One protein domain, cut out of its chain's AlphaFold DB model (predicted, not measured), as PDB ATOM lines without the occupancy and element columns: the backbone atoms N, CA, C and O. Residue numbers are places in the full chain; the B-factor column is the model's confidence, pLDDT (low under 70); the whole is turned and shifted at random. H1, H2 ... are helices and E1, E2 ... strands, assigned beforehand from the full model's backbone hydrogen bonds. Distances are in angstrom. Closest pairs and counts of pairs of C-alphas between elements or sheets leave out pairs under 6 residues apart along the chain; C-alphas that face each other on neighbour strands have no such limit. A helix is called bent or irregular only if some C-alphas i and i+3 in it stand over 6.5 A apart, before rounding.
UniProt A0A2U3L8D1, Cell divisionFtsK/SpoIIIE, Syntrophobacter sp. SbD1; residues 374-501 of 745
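This is residues 374 to 501 of the 745 residues of the protein "Cell divisionFtsK/SpoIIIE" of Syntrophobacter sp. SbD1 (UniProt A0A2U3L8D1). A slender, twisted sheet of four strands, E2 E1 E3 E4, makes one part of a rod, with H1 packed slantwise over one face of its long hairpin E3 and E4; beyond the sheet, H3, H5 and the short H2 cluster as a small helical head, in which H5 reaches out to the opposite tip. The short H4 sits beside E2, and the short H6 leads straight into E3. The printed part has 128 residues with six named helices and four named strands, in the chain order H1 E1 H2 H3 H4 E2 H5 H6 E3 E4; the class is mixed, helices and strands. The sheet is mixed as well, with E2 and E1 parallel and the other neighbours antiparallel. The whole is only just compact, close to loose, with a radius of gyration of the C-alphas of 16.4 A and spans of 56 by 24 by 22 A.

Start at the sheet, where E3, residues 473 to 483, and E4, residues 489 to 499, form a hairpin; look for N 476 and O 496, 2.8 A apart, within hydrogen-bond range. On the other side of E3 lies E1, residues 398 to 405, antiparallel to it at 162 degrees, with N 402 and O 479 2.8 A apart. Beside E1 you find E2, residues 439 to 442, an edge strand parallel to E1 at 26 degrees, with N 440 and O 401 2.8 A apart. Over E3 and E4 lies H1, residues 378 to 390, at a height over the sheet of 8.4 A; the two layers are this helix and the sheet it is on. On the local plane H1 runs slantwise to the strands, at 36 degrees to E3, and its closest C-alphas to E4 are those of Leu 389 and Phe 492, 6.1 A apart. E1 and E2 with H2, residues 410 to 413, H3, residues 418 to 427, and H4, residues 431 to 435, form a strand-helix-strand unit, two parallel neighbour strands with helices between them. H4 only grazes the sheet with residues 432 to 435, and H3 does with residues 420 to 424. H3 touches H5, residues 446 to 458, at a steep tilt of 41 degrees, opposite ways, closest at the C-alphas of Ala 425 and Phe 447, 4.5 A apart. H2 and H5 only just touch, with 3 pairs of C-alphas within 8 A, the closest those of Leu 413 and Leu 446, 7.3 A apart. H6, residues 469 to 472, is close to but not clearly touching H3, with the C-alphas of Ala 420 and Leu 472 6.2 A apart. Every O i to N i+4 pair is within hydrogen-bond range in H3 and H4, against 7 of 9 in H1 and 7 of 9 in H5, while H2 and H6 are too short for such a pair.

Find C-alpha 473 at (72.793, 22.486, 29.364); from there E3 runs 32.4 A to residue 483, and E4 returns over 32.0 A from residue 489 to C-alpha 499 at (70.737, 22.015, 33.557). E1, from 398 to 405, covers 23.6 A, and E2, from 439 to 442, covers 10.1 A. H1 begins at C-alpha 378, (66.015, 14.772, 34.143), and spans 18.5 A to residue 390. H3 spans 14.0 A from 418 to 427, and H5 spans 18.6 A from 446 to 458. H5 is irregular: C-alphas 447 and 450 are 7.9 A apart. The short helices are H2 at 410 to 413, H4 at 431 to 435 and H6 at 469 to 472.

Look to Asn 460 and Thr 486 for the two C-alphas farthest apart, 55.6 A. The printed part has no cut and no long link; the links H1 to E1 and H5 to H6 are short, and the others are tight. Residues 374 to 375 pair, parallel, with residues 497 to 498 of E4. The mean pLDDT of the printed part is 87.9, and it is under 70 at residues 391 to 397, 484 to 488 and 490.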
ATOM      1  N   GLU A 374      62.418  23.847  31.863       91.94
ATOM      2  CA  GLU A 374      63.786  23.836  32.377       91.94
ATOM      3  C   GLU A 374      63.799  23.097  33.713       91.94
ATOM      4  O   GLU A 374      63.000  23.433  34.590       91.94
ATOM      5  N   ASP A 375      64.689  22.118  33.867       91.81
ATOM      6  CA  ASP A 375      64.815  21.339  35.103       91.81
ATOM      7  C   ASP A 375      66.266  20.879  35.345       91.81
ATOM      8  O   ASP A 375      67.066  20.779  34.409       91.81
ATOM      9  N   GLU A 376      66.622  20.639  36.605       91.50
ATOM     10  CA  GLU A 376      67.940  20.117  37.008       91.50
ATOM     11  C   GLU A 376      67.913  18.590  37.170       91.50
ATOM     12  O   GLU A 376      68.930  17.924  36.942       91.50
ATOM     13  N   ASP A 377      66.739  18.023  37.472       92.19
ATOM     14  CA  ASP A 377      66.513  16.580  37.480       92.19
ATOM     15  C   ASP A 377      65.840  16.129  36.176       92.19
ATOM     16  O   ASP A 377      64.763  16.592  35.794       92.19
ATOM     17  N   PHE A 378      66.485  15.209  35.459       94.31
ATOM     18  CA  PHE A 378      66.015  14.772  34.143       94.31
ATOM     19  C   PHE A 378      64.723  13.949  34.232       94.31
ATOM     20  O   PHE A 378      63.866  14.072  33.361       94.31
ATOM     21  N   VAL A 379      64.542  13.150  35.292       92.44
ATOM     22  CA  VAL A 379      63.336  12.323  35.479       92.44
ATOM     23  C   VAL A 379      62.117  13.213  35.740       92.44
ATOM     24  O   VAL A 379      61.088  13.068  35.078       92.44
ATOM     25  N   SER A 380      62.264  14.185  36.636       90.00
ATOM     26  CA  SER A 380      61.261  15.208  36.947       90.00
ATOM     27  C   SER A 380      60.965  16.091  35.736       90.00
ATOM     28  O   SER A 380      59.805  16.395  35.454       90.00
ATOM     29  N   GLY A 381      61.998  16.447  34.965       92.00
ATOM     30  CA  GLY A 381      61.862  17.176  33.707       92.00
ATOM     31  C   GLY A 381      61.014  16.433  32.670       92.00
ATOM     32  O   GLY A 381      60.106  17.027  32.087       92.00
ATOM     33  N   ILE A 382      61.254  15.130  32.478       92.81
ATOM     34  CA  ILE A 382      60.439  14.287  31.587       92.81
ATOM     35  C   ILE A 382      58.997  14.234  32.089       92.81
ATOM     36  O   ILE A 382      58.080  14.489  31.310       92.81
ATOM     37  N   ALA A 383      58.790  13.963  33.381       88.75
ATOM     38  CA  ALA A 383      57.458  13.914  33.978       88.75
ATOM     39  C   ALA A 383      56.681  15.227  33.769       88.75
ATOM     40  O   ALA A 383      55.509  15.202  33.404       88.75
ATOM     41  N   ALA A 384      57.345  16.378  33.908       86.12
ATOM     42  CA  ALA A 384      56.740  17.682  33.654       86.12
ATOM     43  C   ALA A 384      56.380  17.898  32.172       86.12
ATOM     44  O   ALA A 384      55.389  18.559  31.874       86.12
ATOM     45  N   CYS A 385      57.161  17.366  31.230       88.94
ATOM     46  CA  CYS A 385      56.855  17.443  29.800       88.94
ATOM     47  C   CYS A 385      55.631  16.606  29.400       88.94
ATOM     48  O   CYS A 385      54.909  17.005  28.481       88.94
ATOM     49  N   LEU A 386      55.356  15.501  30.102       87.69
ATOM     50  CA  LEU A 386      54.171  14.669  29.857       87.69
ATOM     51  C   LEU A 386      52.869  15.453  30.065       87.69
ATOM     52  O   LEU A 386      51.940  15.268  29.288       87.69
ATOM     53  N   GLU A 387      52.824  16.388  31.021       82.62
ATOM     54  CA  GLU A 387      51.669  17.276  31.223       82.62
ATOM     55  C   GLU A 387      51.269  17.977  29.918       82.62
ATOM     56  O   GLU A 387      50.116  17.933  29.510       82.62
ATOM     57  N   SER A 388      52.226  18.605  29.227       77.50
ATOM     58  CA  SER A 388      51.946  19.312  27.969       77.50
ATOM     59  C   SER A 388      51.560  18.374  26.831       77.50
ATOM     60  O   SER A 388      50.697  18.736  26.040       77.50
ATOM     61  N   LEU A 389      52.188  17.199  26.751       80.88
ATOM     62  CA  LEU A 389      51.942  16.237  25.674       80.88
ATOM     63  C   LEU A 389      50.557  15.588  25.792       80.88
ATOM     64  O   LEU A 389      49.904  15.366  24.781       80.88
ATOM     65  N   PHE A 390      50.097  15.320  27.016       77.00
ATOM     66  CA  PHE A 390      48.819  14.652  27.270       77.00
ATOM     67  C   PHE A 390      47.659  15.614  27.554       77.00
ATOM     68  O   PHE A 390      46.516  15.189  27.569       77.00
ATOM     69  N   ASN A 391      47.897  16.917  27.724       68.44
ATOM     70  CA  ASN A 391      46.817  17.905  27.865       68.44
ATOM     71  C   ASN A 391      46.183  18.319  26.513       68.44
ATOM     72  O   ASN A 391      45.275  19.145  26.493       68.44
ATOM     73  N   GLN A 392      46.675  17.791  25.387       59.12
ATOM     74  CA  GLN A 392      46.243  18.120  24.017       59.12
ATOM     75  C   GLN A 392      45.383  17.003  23.381       59.12
ATOM     76  O   GLN A 392      45.412  16.830  22.168       59.12
ATOM     77  N   GLU A 393      44.663  16.212  24.191       53.41
ATOM     78  CA  GLU A 393      44.139  14.891  23.805       53.41
ATOM     79  C   GLU A 393      43.355  14.818  22.481       53.41
ATOM     80  O   GLU A 393      42.336  15.485  22.286       53.41
ATOM     81  N   THR A 394      43.772  13.849  21.655       50.62
ATOM     82  CA  THR A 394      42.959  13.179  20.630       50.62
ATOM     83  C   THR A 394      42.885  11.679  20.976       50.62
ATOM     84  O   THR A 394      43.914  11.100  21.343       50.62
ATOM     85  N   PRO A 395      41.730  10.996  20.845       55.91
ATOM     86  CA  PRO A 395      41.635   9.553  21.079       55.91
ATOM     87  C   PRO A 395      42.506   8.762  20.087       55.91
ATOM     88  O   PRO A 395      42.395   8.948  18.874       55.91
ATOM     89  N   GLY A 396      43.330   7.835  20.582       59.62
ATOM     90  CA  GLY A 396      44.220   7.003  19.763       59.62
ATOM     91  C   GLY A 396      44.444   5.620  20.367       59.62
ATOM     92  O   GLY A 396      44.303   5.443  21.574       59.62
ATOM     93  N   THR A 397      44.751   4.634  19.524       63.81
ATOM     94  CA  THR A 397      44.817   3.205  19.893       63.81
ATOM     95  C   THR A 397      46.226   2.725  20.232       63.81
ATOM     96  O   THR A 397      46.368   1.730  20.939       63.81
ATOM     97  N   LYS A 398      47.271   3.418  19.759       79.06
ATOM     98  CA  LYS A 398      48.675   3.155  20.111       79.06
ATOM     99  C   LYS A 398      49.441   4.459  20.268       79.06
ATOM    100  O   LYS A 398      49.279   5.371  19.458       79.06
ATOM    101  N   ARG A 399      50.286   4.537  21.298       86.75
ATOM    102  CA  ARG A 399      51.112   5.712  21.591       86.75
ATOM    103  C   ARG A 399      52.577   5.315  21.711       86.75
ATOM    104  O   ARG A 399      52.891   4.278  22.292       86.75
ATOM    105  N   ARG A 400      53.474   6.151  21.196       90.25
ATOM    106  CA  ARG A 400      54.927   5.992  21.334       90.25
ATOM    107  C   ARG A 400      55.552   7.321  21.728       90.25
ATOM    108  O   ARG A 400      55.212   8.356  21.164       90.25
ATOM    109  N   LEU A 401      56.477   7.290  22.682       91.50
ATOM    110  CA  LEU A 401      57.259   8.464  23.065       91.50
ATOM    111  C   LEU A 401      58.634   8.398  22.395       91.50
ATOM    112  O   LEU A 401      59.297   7.361  22.406       91.50
ATOM    113  N   LYS A 402      59.104   9.508  21.838       91.31
ATOM    114  CA  LYS A 402      60.460   9.654  21.312       91.31
ATOM    115  C   LYS A 402      61.176  10.765  22.059       91.31
ATOM    116  O   LYS A 402      60.671  11.877  22.159       91.31
ATOM    117  N   ILE A 403      62.350  10.457  22.602       93.06
ATOM    118  CA  ILE A 403      63.198  11.406  23.328       93.06
ATOM    119  C   ILE A 403      64.471  11.605  22.513       93.06
ATOM    120  O   ILE A 403      65.297  10.694  22.410       93.06
ATOM    121  N   ARG A 404      64.636  12.797  21.936       90.75
ATOM    122  CA  ARG A 404      65.821  13.171  21.152       90.75
ATOM    123  C   ARG A 404      66.671  14.180  21.906       90.75
ATOM    124  O   ARG A 404      66.123  15.071  22.546       90.75
ATOM    125  N   CYS A 405      67.992  14.082  21.809       91.25
ATOM    126  CA  CYS A 405      68.914  15.115  22.283       91.25
ATOM    127  C   CYS A 405      69.408  15.949  21.096       91.25
ATOM    128  O   CYS A 405      69.887  15.387  20.113       91.25
ATOM    129  N   ASP A 406      69.384  17.279  21.205       83.75
ATOM    130  CA  ASP A 406      69.911  18.167  20.153       83.75
ATOM    131  C   ASP A 406      71.412  17.950  19.896       83.75
ATOM    132  O   ASP A 406      71.896  18.212  18.793       83.75
ATOM    133  N   SER A 407      72.146  17.505  20.923       81.88
ATOM    134  CA  SER A 407      73.586  17.217  20.898       81.88
ATOM    135  C   SER A 407      73.843  15.712  20.799       81.88
ATOM    136  O   SER A 407      74.343  15.097  21.740       81.88
ATOM    137  N   ALA A 408      73.477  15.106  19.673       76.88
ATOM    138  CA  ALA A 408      73.588  13.659  19.476       76.88
ATOM    139  C   ALA A 408      74.957  13.222  18.916       76.88
ATOM    140  O   ALA A 408      75.362  12.070  19.079       76.88
ATOM    141  N   THR A 409      75.711  14.113  18.264       86.62
ATOM    142  CA  THR A 409      76.980  13.735  17.618       86.62
ATOM    143  C   THR A 409      78.186  13.828  18.558       86.62
ATOM    144  O   THR A 409      78.235  14.659  19.466       86.62
ATOM    145  N   LYS A 410      79.247  13.044  18.288       87.69
ATOM    146  CA  LYS A 410      80.531  13.130  19.022       87.69
ATOM    147  C   LYS A 410      81.095  14.560  19.061       87.69
ATOM    148  O   LYS A 410      81.691  14.964  20.056       87.69
ATOM    149  N   LYS A 411      80.932  15.326  17.973       88.00
ATOM    150  CA  LYS A 411      81.431  16.706  17.859       88.00
ATOM    151  C   LYS A 411      80.627  17.672  18.732       88.00
ATOM    152  O   LYS A 411      81.232  18.503  19.402       88.00
ATOM    153  N   GLU A 412      79.300  17.549  18.750       88.00
ATOM    154  CA  GLU A 412      78.423  18.370  19.596       88.00
ATOM    155  C   GLU A 412      78.623  18.042  21.080       88.00
ATOM    156  O   GLU A 412      78.835  18.953  21.878       88.00
ATOM    157  N   LEU A 413      78.685  16.756  21.448       93.12
ATOM    158  CA  LEU A 413      78.933  16.321  22.828       93.12
ATOM    159  C   LEU A 413      80.272  16.826  23.379       93.12
ATOM    160  O   LEU A 413      80.377  17.113  24.566       93.12
ATOM    161  N   LYS A 414      81.287  17.027  22.533       92.69
ATOM    162  CA  LYS A 414      82.568  17.624  22.949       92.69
ATOM    163  C   LYS A 414      82.433  19.072  23.447       92.69
ATOM    164  O   LYS A 414      83.306  19.564  24.162       92.69
ATOM    165  N   THR A 415      81.356  19.766  23.072       92.88
ATOM    166  CA  THR A 415      81.046  21.117  23.566       92.88
ATOM    167  C   THR A 415      80.372  21.114  24.938       92.88
ATOM    168  O   THR A 415      80.291  22.171  25.562       92.88
ATOM    169  N   LEU A 416      79.955  19.957  25.452       95.88
ATOM    170  CA  LEU A 416      79.430  19.814  26.805       95.88
ATOM    171  C   LEU A 416      80.570  19.876  27.829       95.88
ATOM    172  O   LEU A 416      81.673  19.384  27.583       95.88
ATOM    173  N   ASN A 417      80.314  20.476  28.987       96.38
ATOM    174  CA  ASN A 417      81.226  20.405  30.119       96.38
ATOM    175  C   ASN A 417      81.430  18.935  30.538       96.38
ATOM    176  O   ASN A 417      80.469  18.176  30.659       96.38
ATOM    177  N   ILE A 418      82.683  18.541  30.774       95.31
ATOM    178  CA  ILE A 418      83.060  17.162  31.129       95.31
ATOM    179  C   ILE A 418      82.292  16.656  32.354       95.31
ATOM    180  O   ILE A 418      81.770  15.544  32.333       95.31
ATOM    181  N   GLU A 419      82.214  17.461  33.416       94.06
ATOM    182  CA  GLU A 419      81.550  17.079  34.666       94.06
ATOM    183  C   GLU A 419      80.045  16.919  34.449       94.06
ATOM    184  O   GLU A 419      79.475  15.927  34.895       94.06
ATOM    185  N   ALA A 420      79.433  17.823  33.676       96.06
ATOM    186  CA  ALA A 420      78.021  17.732  33.307       96.06
ATOM    187  C   ALA A 420      77.719  16.441  32.526       96.06
ATOM    188  O   ALA A 420      76.769  15.729  32.849       96.06
ATOM    189  N   GLY A 421      78.546  16.110  31.529       96.25
ATOM    190  CA  GLY A 421      78.381  14.898  30.724       96.25
ATOM    191  C   GLY A 421      78.575  13.613  31.526       96.25
ATOM    192  O   GLY A 421      77.754  12.702  31.434       96.25
ATOM    193  N   HIS A 422      79.610  13.548  32.369       95.94
ATOM    194  CA  HIS A 422      79.815  12.409  33.265       95.94
ATOM    195  C   HIS A 422      78.678  12.250  34.274       95.94
ATOM    196  O   HIS A 422      78.215  11.130  34.494       95.94
ATOM    197  N   PHE A 423      78.235  13.355  34.880       96.06
ATOM    198  CA  PHE A 423      77.121  13.349  35.817       96.06
ATOM    199  C   PHE A 423      75.856  12.818  35.146       96.06
ATOM    200  O   PHE A 423      75.276  11.853  35.640       96.06
ATOM    201  N   PHE A 424      75.471  13.380  33.994       96.44
ATOM    202  CA  PHE A 424      74.273  12.959  33.267       96.44
ATOM    203  C   PHE A 424      74.330  11.470  32.914       96.44
ATOM    204  O   PHE A 424      73.406  10.713  33.222       96.44
ATOM    205  N   ALA A 425      75.446  11.034  32.320       95.94
ATOM    206  CA  ALA A 425      75.630   9.656  31.888       95.94
ATOM    207  C   ALA A 425      75.567   8.658  33.050       95.94
ATOM    208  O   ALA A 425      75.046   7.563  32.860       95.94
ATOM    209  N   LYS A 426      76.072   9.016  34.243       95.44
ATOM    210  CA  LYS A 426      76.073   8.134  35.422       95.44
ATOM    211  C   LYS A 426      74.748   8.182  36.187       95.44
ATOM    212  O   LYS A 426      74.182   7.132  36.471       95.44
ATOM    213  N   ARG A 427      74.224   9.375  36.490       95.06
ATOM    214  CA  ARG A 427      73.018   9.575  37.320       95.06
ATOM    215  C   ARG A 427      71.740   9.039  36.673       95.06
ATOM    216  O   ARG A 427      70.851   8.587  37.395       95.06
ATOM    217  N   TYR A 428      71.645   9.094  35.344       95.75
ATOM    218  CA  TYR A 428      70.447   8.703  34.586       95.75
ATOM    219  C   TYR A 428      70.631   7.419  33.772       95.75
ATOM    220  O   TYR A 428      69.787   7.068  32.943       95.75
ATOM    221  N   LYS A 429      71.729   6.692  34.000       95.62
ATOM    222  CA  LYS A 429      71.958   5.393  33.369       95.62
ATOM    223  C   LYS A 429      70.811   4.435  33.701       95.62
ATOM    224  O   LYS A 429      70.269   4.466  34.801       95.62
ATOM    225  N   GLY A 430      70.428   3.591  32.749       94.75
ATOM    226  CA  GLY A 430      69.364   2.599  32.940       94.75
ATOM    227  C   GLY A 430      67.934   3.120  32.734       94.75
ATOM    228  O   GLY A 430      67.021   2.302  32.665       94.75
ATOM    229  N   LEU A 431      67.713   4.432  32.546       95.00
ATOM    230  CA  LEU A 431      66.371   4.961  32.235       95.00
ATOM    231  C   LEU A 431      65.780   4.359  30.957       95.00
ATOM    232  O   LEU A 431      64.609   3.995  30.944       95.00
ATOM    233  N   ALA A 432      66.591   4.194  29.909       92.88
ATOM    234  CA  ALA A 432      66.130   3.594  28.659       92.88
ATOM    235  C   ALA A 432      65.608   2.160  28.855       92.88
ATOM    236  O   ALA A 432      64.600   1.786  28.268       92.88
ATOM    237  N   ALA A 433      66.252   1.383  29.733       92.88
ATOM    238  CA  ALA A 433      65.787   0.044  30.080       92.88
ATOM    239  C   ALA A 433      64.500   0.081  30.922       92.88
ATOM    240  O   ALA A 433      63.609  -0.735  30.701       92.88
ATOM    241  N   LEU A 434      64.382   1.032  31.859       94.19
ATOM    242  CA  LEU A 434      63.188   1.189  32.700       94.19
ATOM    243  C   LEU A 434      61.948   1.612  31.906       94.19
ATOM    244  O   LEU A 434      60.851   1.148  32.203       94.19
ATOM    245  N   PHE A 435      62.105   2.492  30.915       93.50
ATOM    246  CA  PHE A 435      60.975   3.030  30.149       93.50
ATOM    247  C   PHE A 435      60.441   2.048  29.097       93.50
ATOM    248  O   PHE A 435      59.305   2.189  28.651       93.50
ATOM    249  N   GLY A 436      61.218   1.018  28.753       90.88
ATOM    250  CA  GLY A 436      60.783  -0.064  27.876       90.88
ATOM    251  C   GLY A 436      60.728   0.314  26.392       90.88
ATOM    252  O   GLY A 436      61.224   1.355  25.968       90.88
ATOM    253  N   SER A 437      60.138  -0.571  25.587       90.69
ATOM    254  CA  SER A 437      60.139  -0.491  24.116       90.69
ATOM    255  C   SER A 437      59.232   0.590  23.530       90.69
ATOM    256  O   SER A 437      59.412   0.969  22.374       90.69
ATOM    257  N   ASP A 438      58.268   1.082  24.306       90.00
ATOM    258  CA  ASP A 438      57.324   2.118  23.863       90.00
ATOM    259  C   ASP A 438      57.944   3.525  23.907       90.00
ATOM    260  O   ASP A 438      57.337   4.498  23.453       90.00
ATOM    261  N   VAL A 439      59.180   3.627  24.411       94.62
ATOM    262  CA  VAL A 439      59.988   4.843  24.383       94.62
ATOM    263  C   VAL A 439      61.223   4.635  23.515       94.62
ATOM    264  O   VAL A 439      62.091   3.814  23.807       94.62
ATOM    265  N   SER A 440      61.334   5.428  22.456       93.44
ATOM    266  CA  SER A 440      62.510   5.468  21.590       93.44
ATOM    267  C   SER A 440      63.473   6.578  22.020       93.44
ATOM    268  O   SER A 440      63.058   7.679  22.385       93.44
ATOM    269  N   TRP A 441      64.772   6.283  21.981       93.31
ATOM    270  CA  TRP A 441      65.827   7.189  22.430       93.31
ATOM    271  C   TRP A 441      66.768   7.518  21.278       93.31
ATOM    272  O   TRP A 441      67.418   6.629  20.733       93.31
ATOM    273  N   ASP A 442      66.881   8.801  20.953       91.19
ATOM    274  CA  ASP A 442      67.823   9.337  19.973       91.19
ATOM    275  C   ASP A 442      68.744  10.352  20.659       91.19
ATOM    276  O   ASP A 442      68.609  11.570  20.545       91.19
ATOM    277  N   VAL A 443      69.643   9.829  21.490       92.88
ATOM    278  CA  VAL A 443      70.561  10.628  22.320       92.88
ATOM    279  C   VAL A 443      72.027  10.428  21.929       92.88
ATOM    280  O   VAL A 443      72.936  10.806  22.671       92.88
ATOM    281  N   GLY A 444      72.266   9.800  20.774       90.81
ATOM    282  CA  GLY A 444      73.596   9.422  20.313       90.81
ATOM    283  C   GLY A 444      74.377   8.641  21.371       90.81
ATOM    284  O   GLY A 444      73.889   7.665  21.932       90.81
ATOM    285  N   GLN A 445      75.599   9.095  21.658       92.75
ATOM    286  CA  GLN A 445      76.504   8.462  22.627       92.75
ATOM    287  C   GLN A 445      76.536   9.177  23.986       92.75
ATOM    288  O   GLN A 445      77.522   9.085  24.716       92.75
ATOM    289  N   LEU A 446      75.466   9.891  24.351       95.12
ATOM    290  CA  LEU A 446      75.388  10.633  25.613       95.12
ATOM    291  C   LEU A 446      75.526   9.725  26.850       95.12
ATOM    292  O   LEU A 446      76.241  10.068  27.784       95.12
ATOM    293  N   PHE A 447      74.916   8.536  26.858       94.44
ATOM    294  CA  PHE A 447      75.105   7.576  27.959       94.44
ATOM    295  C   PHE A 447      76.476   6.882  27.931       94.44
ATOM    296  O   PHE A 447      76.896   6.310  28.936       94.44
ATOM    297  N   GLN A 448      77.191   6.958  26.804       94.44
ATOM    298  CA  GLN A 448      78.574   6.500  26.647       94.44
ATOM    299  C   GLN A 448      79.578   7.668  26.693       94.44
ATOM    300  O   GLN A 448      80.699   7.573  26.190       94.44
ATOM    301  N   PHE A 449      79.189   8.794  27.299       95.69
ATOM    302  CA  PHE A 449      80.054   9.962  27.432       95.69
ATOM    303  C   PHE A 449      81.399   9.657  28.120       95.69
ATOM    304  O   PHE A 449      82.411  10.162  27.637       95.69
ATOM    305  N   PRO A 450      81.484   8.810  29.172       94.12
ATOM    306  CA  PRO A 450      82.774   8.450  29.757       94.12
ATOM    307  C   PRO A 450      83.750   7.828  28.748       94.12
ATOM    308  O   PRO A 450      84.910   8.229  28.701       94.12
ATOM    309  N   GLN A 451      83.269   6.936  27.877       95.00
ATOM    310  CA  GLN A 451      84.083   6.326  26.823       95.00
ATOM    311  C   GLN A 451      84.533   7.367  25.787       95.00
ATOM    312  O   GLN A 451      85.668   7.323  25.317       95.00
ATOM    313  N   LEU A 452      83.681   8.345  25.457       95.31
ATOM    314  CA  LEU A 452      84.066   9.454  24.576       95.31
ATOM    315  C   LEU A 452      85.182  10.309  25.175       95.31
ATOM    316  O   LEU A 452      86.100  10.708  24.459       95.31
ATOM    317  N   VAL A 453      85.122  10.579  26.479       95.00
ATOM    318  CA  VAL A 453      86.169  11.325  27.185       95.00
ATOM    319  C   VAL A 453      87.493  10.564  27.135       95.00
ATOM    320  O   VAL A 453      88.511  11.172  26.806       95.00
ATOM    321  N   GLU A 454      87.493   9.249  27.367       94.94
ATOM    322  CA  GLU A 454      88.686   8.401  27.210       94.94
ATOM    323  C   GLU A 454      89.230   8.432  25.774       94.94
ATOM    324  O   GLU A 454      90.428   8.637  25.569       94.94
ATOM    325  N   GLU A 455      88.364   8.319  24.760       94.75
ATOM    326  CA  GLU A 455      88.757   8.460  23.352       94.75
ATOM    327  C   GLU A 455      89.415   9.823  23.069       94.75
ATOM    328  O   GLU A 455      90.399   9.899  22.330       94.75
ATOM    329  N   TRP A 456      88.874  10.912  23.621       94.94
ATOM    330  CA  TRP A 456      89.418  12.260  23.448       94.94
ATOM    331  C   TRP A 456      90.757  12.434  24.160       94.94
ATOM    332  O   TRP A 456      91.662  13.031  23.575       94.94
ATOM    333  N   ILE A 457      90.908  11.884  25.367       93.38
ATOM    334  CA  ILE A 457      92.173  11.871  26.114       93.38
ATOM    335  C   ILE A 457      93.240  11.108  25.326       93.38
ATOM    336  O   ILE A 457      94.311  11.653  25.081       93.38
ATOM    337  N   ASN A 458      92.928   9.901  24.845       94.94
ATOM    338  CA  ASN A 458      93.854   9.075  24.062       94.94
ATOM    339  C   ASN A 458      94.287   9.752  22.751       94.94
ATOM    340  O   ASN A 458      95.382   9.517  22.249       94.94
ATOM    341  N   LYS A 459      93.439  10.629  22.203       94.12
ATOM    342  CA  LYS A 459      93.733  11.459  21.027       94.12
ATOM    343  C   LYS A 459      94.360  12.820  21.376       94.12
ATOM    344  O   LYS A 459      94.426  13.678  20.498       94.12
ATOM    345  N   ASN A 460      94.779  13.047  22.625       91.69
ATOM    346  CA  ASN A 460      95.318  14.316  23.136       91.69
ATOM    347  C   ASN A 460      94.436  15.539  22.823       91.69
ATOM    348  O   ASN A 460      94.917  16.647  22.578       91.69
ATOM    349  N   GLN A 461      93.116  15.355  22.809       90.38
ATOM    350  CA  GLN A 461      92.174  16.427  22.523       90.38
ATOM    351  C   GLN A 461      91.858  17.234  23.783       90.38
ATOM    352  O   GLN A 461      91.637  16.686  24.862       90.38
ATOM    353  N   ARG A 462      91.754  18.562  23.636       90.88
ATOM    354  CA  ARG A 462      91.330  19.441  24.731       90.88
ATOM    355  C   ARG A 462      89.889  19.132  25.137       90.88
ATOM    356  O   ARG A 462      88.983  19.175  24.303       90.88
ATOM    357  N   LEU A 463      89.700  18.876  26.426       93.62
ATOM    358  CA  LEU A 463      88.396  18.637  27.027       93.62
ATOM    359  C   LEU A 463      87.746  19.958  27.477       93.62
ATOM    360  O   LEU A 463      88.443  20.886  27.903       93.62
ATOM    361  N   ASN A 464      86.417  20.053  27.405       94.50
ATOM    362  CA  ASN A 464      85.705  21.283  27.746       94.50
ATOM    363  C   ASN A 464      85.371  21.384  29.247       94.50
ATOM    364  O   ASN A 464      84.650  20.563  29.800       94.50
ATOM    365  N   ARG A 465      85.857  22.444  29.899       93.94
ATOM    366  CA  ARG A 465      85.578  22.774  31.312       93.94
ATOM    367  C   ARG A 465      84.847  24.108  31.480       93.94
ATOM    368  O   ARG A 465      84.849  24.686  32.559       93.94
ATOM    369  N   SER A 466      84.279  24.640  30.398       94.38
ATOM    370  CA  SER A 466      83.549  25.904  30.430       94.38
ATOM    371  C   SER A 466      82.353  25.823  31.378       94.38
ATOM    372  O   SER A 466      81.627  24.831  31.388       94.38
ATOM    373  N   VAL A 467      82.143  26.893  32.144       92.94
ATOM    374  CA  VAL A 467      80.973  27.096  33.016       92.94
ATOM    375  C   VAL A 467      79.934  28.024  32.375       92.94
ATOM    376  O   VAL A 467      78.999  28.476  33.029       92.94
ATOM    377  N   ALA A 468      80.093  28.344  31.088       92.44
ATOM    378  CA  ALA A 468      79.088  29.094  30.349       92.44
ATOM    379  C   ALA A 468      77.795  28.276  30.231       92.44
ATOM    380  O   ALA A 468      77.844  27.065  30.026       92.44
ATOM    381  N   ARG A 469      76.640  28.954  30.262       89.81
ATOM    382  CA  ARG A 469      75.305  28.328  30.213       89.81
ATOM    383  C   ARG A 469      75.177  27.246  29.133       89.81
ATOM    384  O   ARG A 469      74.669  26.172  29.417       89.81
ATOM    385  N   ALA A 470      75.679  27.505  27.925       88.50
ATOM    386  CA  ALA A 470      75.595  26.562  26.808       88.50
ATOM    387  C   ALA A 470      76.373  25.249  27.031       88.50
ATOM    388  O   ALA A 470      75.985  24.226  26.488       88.50
ATOM    389  N   ALA A 471      77.450  25.266  27.823       93.88
ATOM    390  CA  ALA A 471      78.240  24.073  28.135       93.88
ATOM    391  C   ALA A 471      77.661  23.263  29.309       93.88
ATOM    392  O   ALA A 471      78.111  22.150  29.561       93.88
ATOM    393  N   LEU A 472      76.689  23.818  30.038       96.06
ATOM    394  CA  LEU A 472      76.076  23.221  31.229       96.06
ATOM    395  C   LEU A 472      74.622  22.789  30.983       96.06
ATOM    396  O   LEU A 472      73.890  22.528  31.934       96.06
ATOM    397  N   GLN A 473      74.175  22.779  29.726       95.38
ATOM    398  CA  GLN A 473      72.793  22.486  29.364       95.38
ATOM    399  C   GLN A 473      72.726  21.431  28.270       95.38
ATOM    400  O   GLN A 473      73.512  21.453  27.327       95.38
ATOM    401  N   LEU A 474      71.742  20.546  28.382       95.62
ATOM    402  CA  LEU A 474      71.345  19.630  27.321       95.62
ATOM    403  C   LEU A 474      69.895  19.920  26.957       95.62
ATOM    404  O   LEU A 474      69.047  20.064  27.836       95.62
ATOM    405  N   LYS A 475      69.624  20.029  25.659       93.12
ATOM    406  CA  LYS A 475      68.276  20.240  25.137       93.12
ATOM    407  C   LYS A 475      67.738  18.926  24.597       93.12
ATOM    408  O   LYS A 475      68.406  18.269  23.799       93.12
ATOM    409  N   PHE A 476      66.536  18.585  25.026       94.31
ATOM    410  CA  PHE A 476      65.814  17.401  24.611       94.31
ATOM    411  C   PHE A 476      64.489  17.792  23.967       94.31
ATOM    412  O   PHE A 476      63.767  18.645  24.485       94.31
ATOM    413  N   LEU A 477      64.172  17.134  22.859       88.12
ATOM    414  CA  LEU A 477      62.874  17.183  22.205       88.12
ATOM    415  C   LEU A 477      62.124  15.896  22.552       88.12
ATOM    416  O   LEU A 477      62.633  14.798  22.310       88.12
ATOM    417  N   LEU A 478      60.944  16.037  23.147       88.94
ATOM    418  CA  LEU A 478      60.056  14.928  23.464       88.94
ATOM    419  C   LEU A 478      58.875  14.969  22.504       88.94
ATOM    420  O   LEU A 478      58.189  15.987  22.429       88.94
ATOM    421  N   GLU A 479      58.637  13.867  21.804       85.62
ATOM    422  CA  GLU A 479      57.559  13.733  20.827       85.62
ATOM    423  C   GLU A 479      56.664  12.553  21.188       85.62
ATOM    424  O   GLU A 479      57.147  11.443  21.408       85.62
ATOM    425  N   LEU A 480      55.362  12.797  21.250       85.31
ATOM    426  CA  LEU A 480      54.336  11.786  21.438       85.31
ATOM    427  C   LEU A 480      53.677  11.505  20.087       85.31
ATOM    428  O   LEU A 480      52.951  12.347  19.564       85.31
ATOM    429  N   GLU A 481      53.925  10.319  19.545       83.94
ATOM    430  CA  GLU A 481      53.266   9.794  18.350       83.94
ATOM    431  C   GLU A 481      51.996   9.047  18.779       83.94
ATOM    432  O   GLU A 481      52.057   8.138  19.611       83.94
ATOM    433  N   VAL A 482      50.843   9.423  18.222       81.38
ATOM    434  CA  VAL A 482      49.530   8.827  18.504       81.38
ATOM    435  C   VAL A 482      48.921   8.304  17.208       81.38
ATOM    436  O   VAL A 482      48.613   9.073  16.297       81.38
ATOM    437  N   GLU A 483      48.716   6.991  17.128       78.31
ATOM    438  CA  GLU A 483      48.007   6.350  16.019       78.31
ATOM    439  C   GLU A 483      46.492   6.538  16.209       78.31
ATOM    440  O   GLU A 483      45.903   6.076  17.193       78.31
ATOM    441  N   GLN A 484      45.854   7.256  15.283       69.06
ATOM    442  CA  GLN A 484      44.412   7.483  15.282       69.06
ATOM    443  C   GLN A 484      43.668   6.268  14.710       69.06
ATOM    444  O   GLN A 484      44.204   5.495  13.916       69.06
ATOM    445  N   ARG A 485      42.376   6.128  15.041       65.12
ATOM    446  CA  ARG A 485      41.513   5.039  14.523       65.12
ATOM    447  C   ARG A 485      41.394   5.024  12.989       65.12
ATOM    448  O   ARG A 485      41.043   4.001  12.414       65.12
ATOM    449  N   THR A 486      41.683   6.151  12.345       62.03
ATOM    450  CA  THR A 486      41.714   6.364  10.891       62.03
ATOM    451  C   THR A 486      42.994   5.854  10.219       62.03
ATOM    452  O   THR A 486      43.069   5.868   8.994       62.03
ATOM    453  N   GLY A 487      43.998   5.415  10.989       62.09
ATOM    454  CA  GLY A 487      45.310   4.986  10.490       62.09
ATOM    455  C   GLY A 487      46.323   6.123  10.283       62.09
ATOM    456  O   GLY A 487      47.467   5.859   9.925       62.09
ATOM    457  N   SER A 488      45.938   7.384  10.521       64.69
ATOM    458  CA  SER A 488      46.847   8.540  10.534       64.69
ATOM    459  C   SER A 488      47.602   8.640  11.864       64.69
ATOM    460  O   SER A 488      47.042   8.372  12.925       64.69
ATOM    461  N   THR A 489      48.875   9.046  11.823       70.38
ATOM    462  CA  THR A 489      49.685   9.294  13.030       70.38
ATOM    463  C   THR A 489      49.739  10.790  13.312       70.38
ATOM    464  O   THR A 489      50.162  11.560  12.455       70.38
ATOM    465  N   GLN A 490      49.324  11.201  14.509       67.69
ATOM    466  CA  GLN A 490      49.453  12.576  14.989       67.69
ATOM    467  C   GLN A 490      50.660  12.682  15.921       67.69
ATOM    468  O   GLN A 490      50.862  11.808  16.759       67.69
ATOM    469  N   THR A 491      51.453  13.746  15.786       71.81
ATOM    470  CA  THR A 491      52.644  13.963  16.621       71.81
ATOM    471  C   THR A 491      52.493  15.237  17.438       71.81
ATOM    472  O   THR A 491      52.239  16.304  16.885       71.81
ATOM    473  N   PHE A 492      52.690  15.130  18.750       75.44
ATOM    474  CA  PHE A 492      52.762  16.264  19.672       75.44
ATOM    475  C   PHE A 492      54.183  16.409  20.185       75.44
ATOM    476  O   PHE A 492      54.839  15.402  20.437       75.44
ATOM    477  N   SER A 493      54.674  17.630  20.368       80.50
ATOM    478  CA  SER A 493      56.071  17.853  20.736       80.50
ATOM    479  C   SER A 493      56.246  18.910  21.823       80.50
ATOM    480  O   SER A 493      55.459  19.846  21.971       80.50
ATOM    481  N   THR A 494      57.286  18.743  22.637       83.94
ATOM    482  CA  THR A 494      57.682  19.698  23.676       83.94
ATOM    483  C   THR A 494      59.186  19.635  23.930       83.94
ATOM    484  O   THR A 494      59.846  18.652  23.594       83.94
ATOM    485  N   GLN A 495      59.740  20.678  24.547       89.31
ATOM    486  CA  GLN A 495      61.170  20.776  24.832       89.31
ATOM    487  C   GLN A 495      61.475  20.746  26.328       89.31
ATOM    488  O   GLN A 495      60.842  21.445  27.124       89.31
ATOM    489  N   LEU A 496      62.524  19.999  26.676       94.19
ATOM    490  CA  LEU A 496      63.137  19.950  27.998       94.19
ATOM    491  C   LEU A 496      64.588  20.435  27.917       94.19
ATOM    492  O   LEU A 496      65.394  19.904  27.160       94.19
ATOM    493  N   ILE A 497      64.950  21.411  28.739       95.44
ATOM    494  CA  ILE A 497      66.331  21.836  28.958       95.44
ATOM    495  C   ILE A 497      66.769  21.303  30.313       95.44
ATOM    496  O   ILE A 497      66.358  21.822  31.354       95.44
ATOM    497  N   TRP A 498      67.638  20.300  30.285       96.88
ATOM    498  CA  TRP A 498      68.346  19.842  31.469       96.88
ATOM    499  C   TRP A 498      69.499  20.794  31.792       96.88
ATOM    500  O   TRP A 498      70.234  21.210  30.888       96.88
ATOM    501  N   LYS A 499      69.673  21.131  33.071       95.50
ATOM    502  CA  LYS A 499      70.737  22.015  33.557       95.50
ATOM    503  C   LYS A 499      71.635  21.312  34.564       95.50
ATOM    504  O   LYS A 499      71.162  20.663  35.488       95.50
ATOM    505  N   PHE A 500      72.933  21.547  34.427       95.50
ATOM    506  CA  PHE A 500      73.937  21.177  35.410       95.50
ATOM    507  C   PHE A 500      74.424  22.409  36.170       95.50
ATOM    508  O   PHE A 500      74.788  23.416  35.557       95.50
ATOM    509  N   ASN A 501      74.492  22.318  37.496       93.00
ATOM    510  CA  ASN A 501      75.073  23.361  38.329       93.00
ATOM    511  C   ASN A 501      76.428  22.892  38.892       93.00
ATOM    512  O   ASN A 501      76.455  22.075  39.810       93.00
TER     513      ASN A 501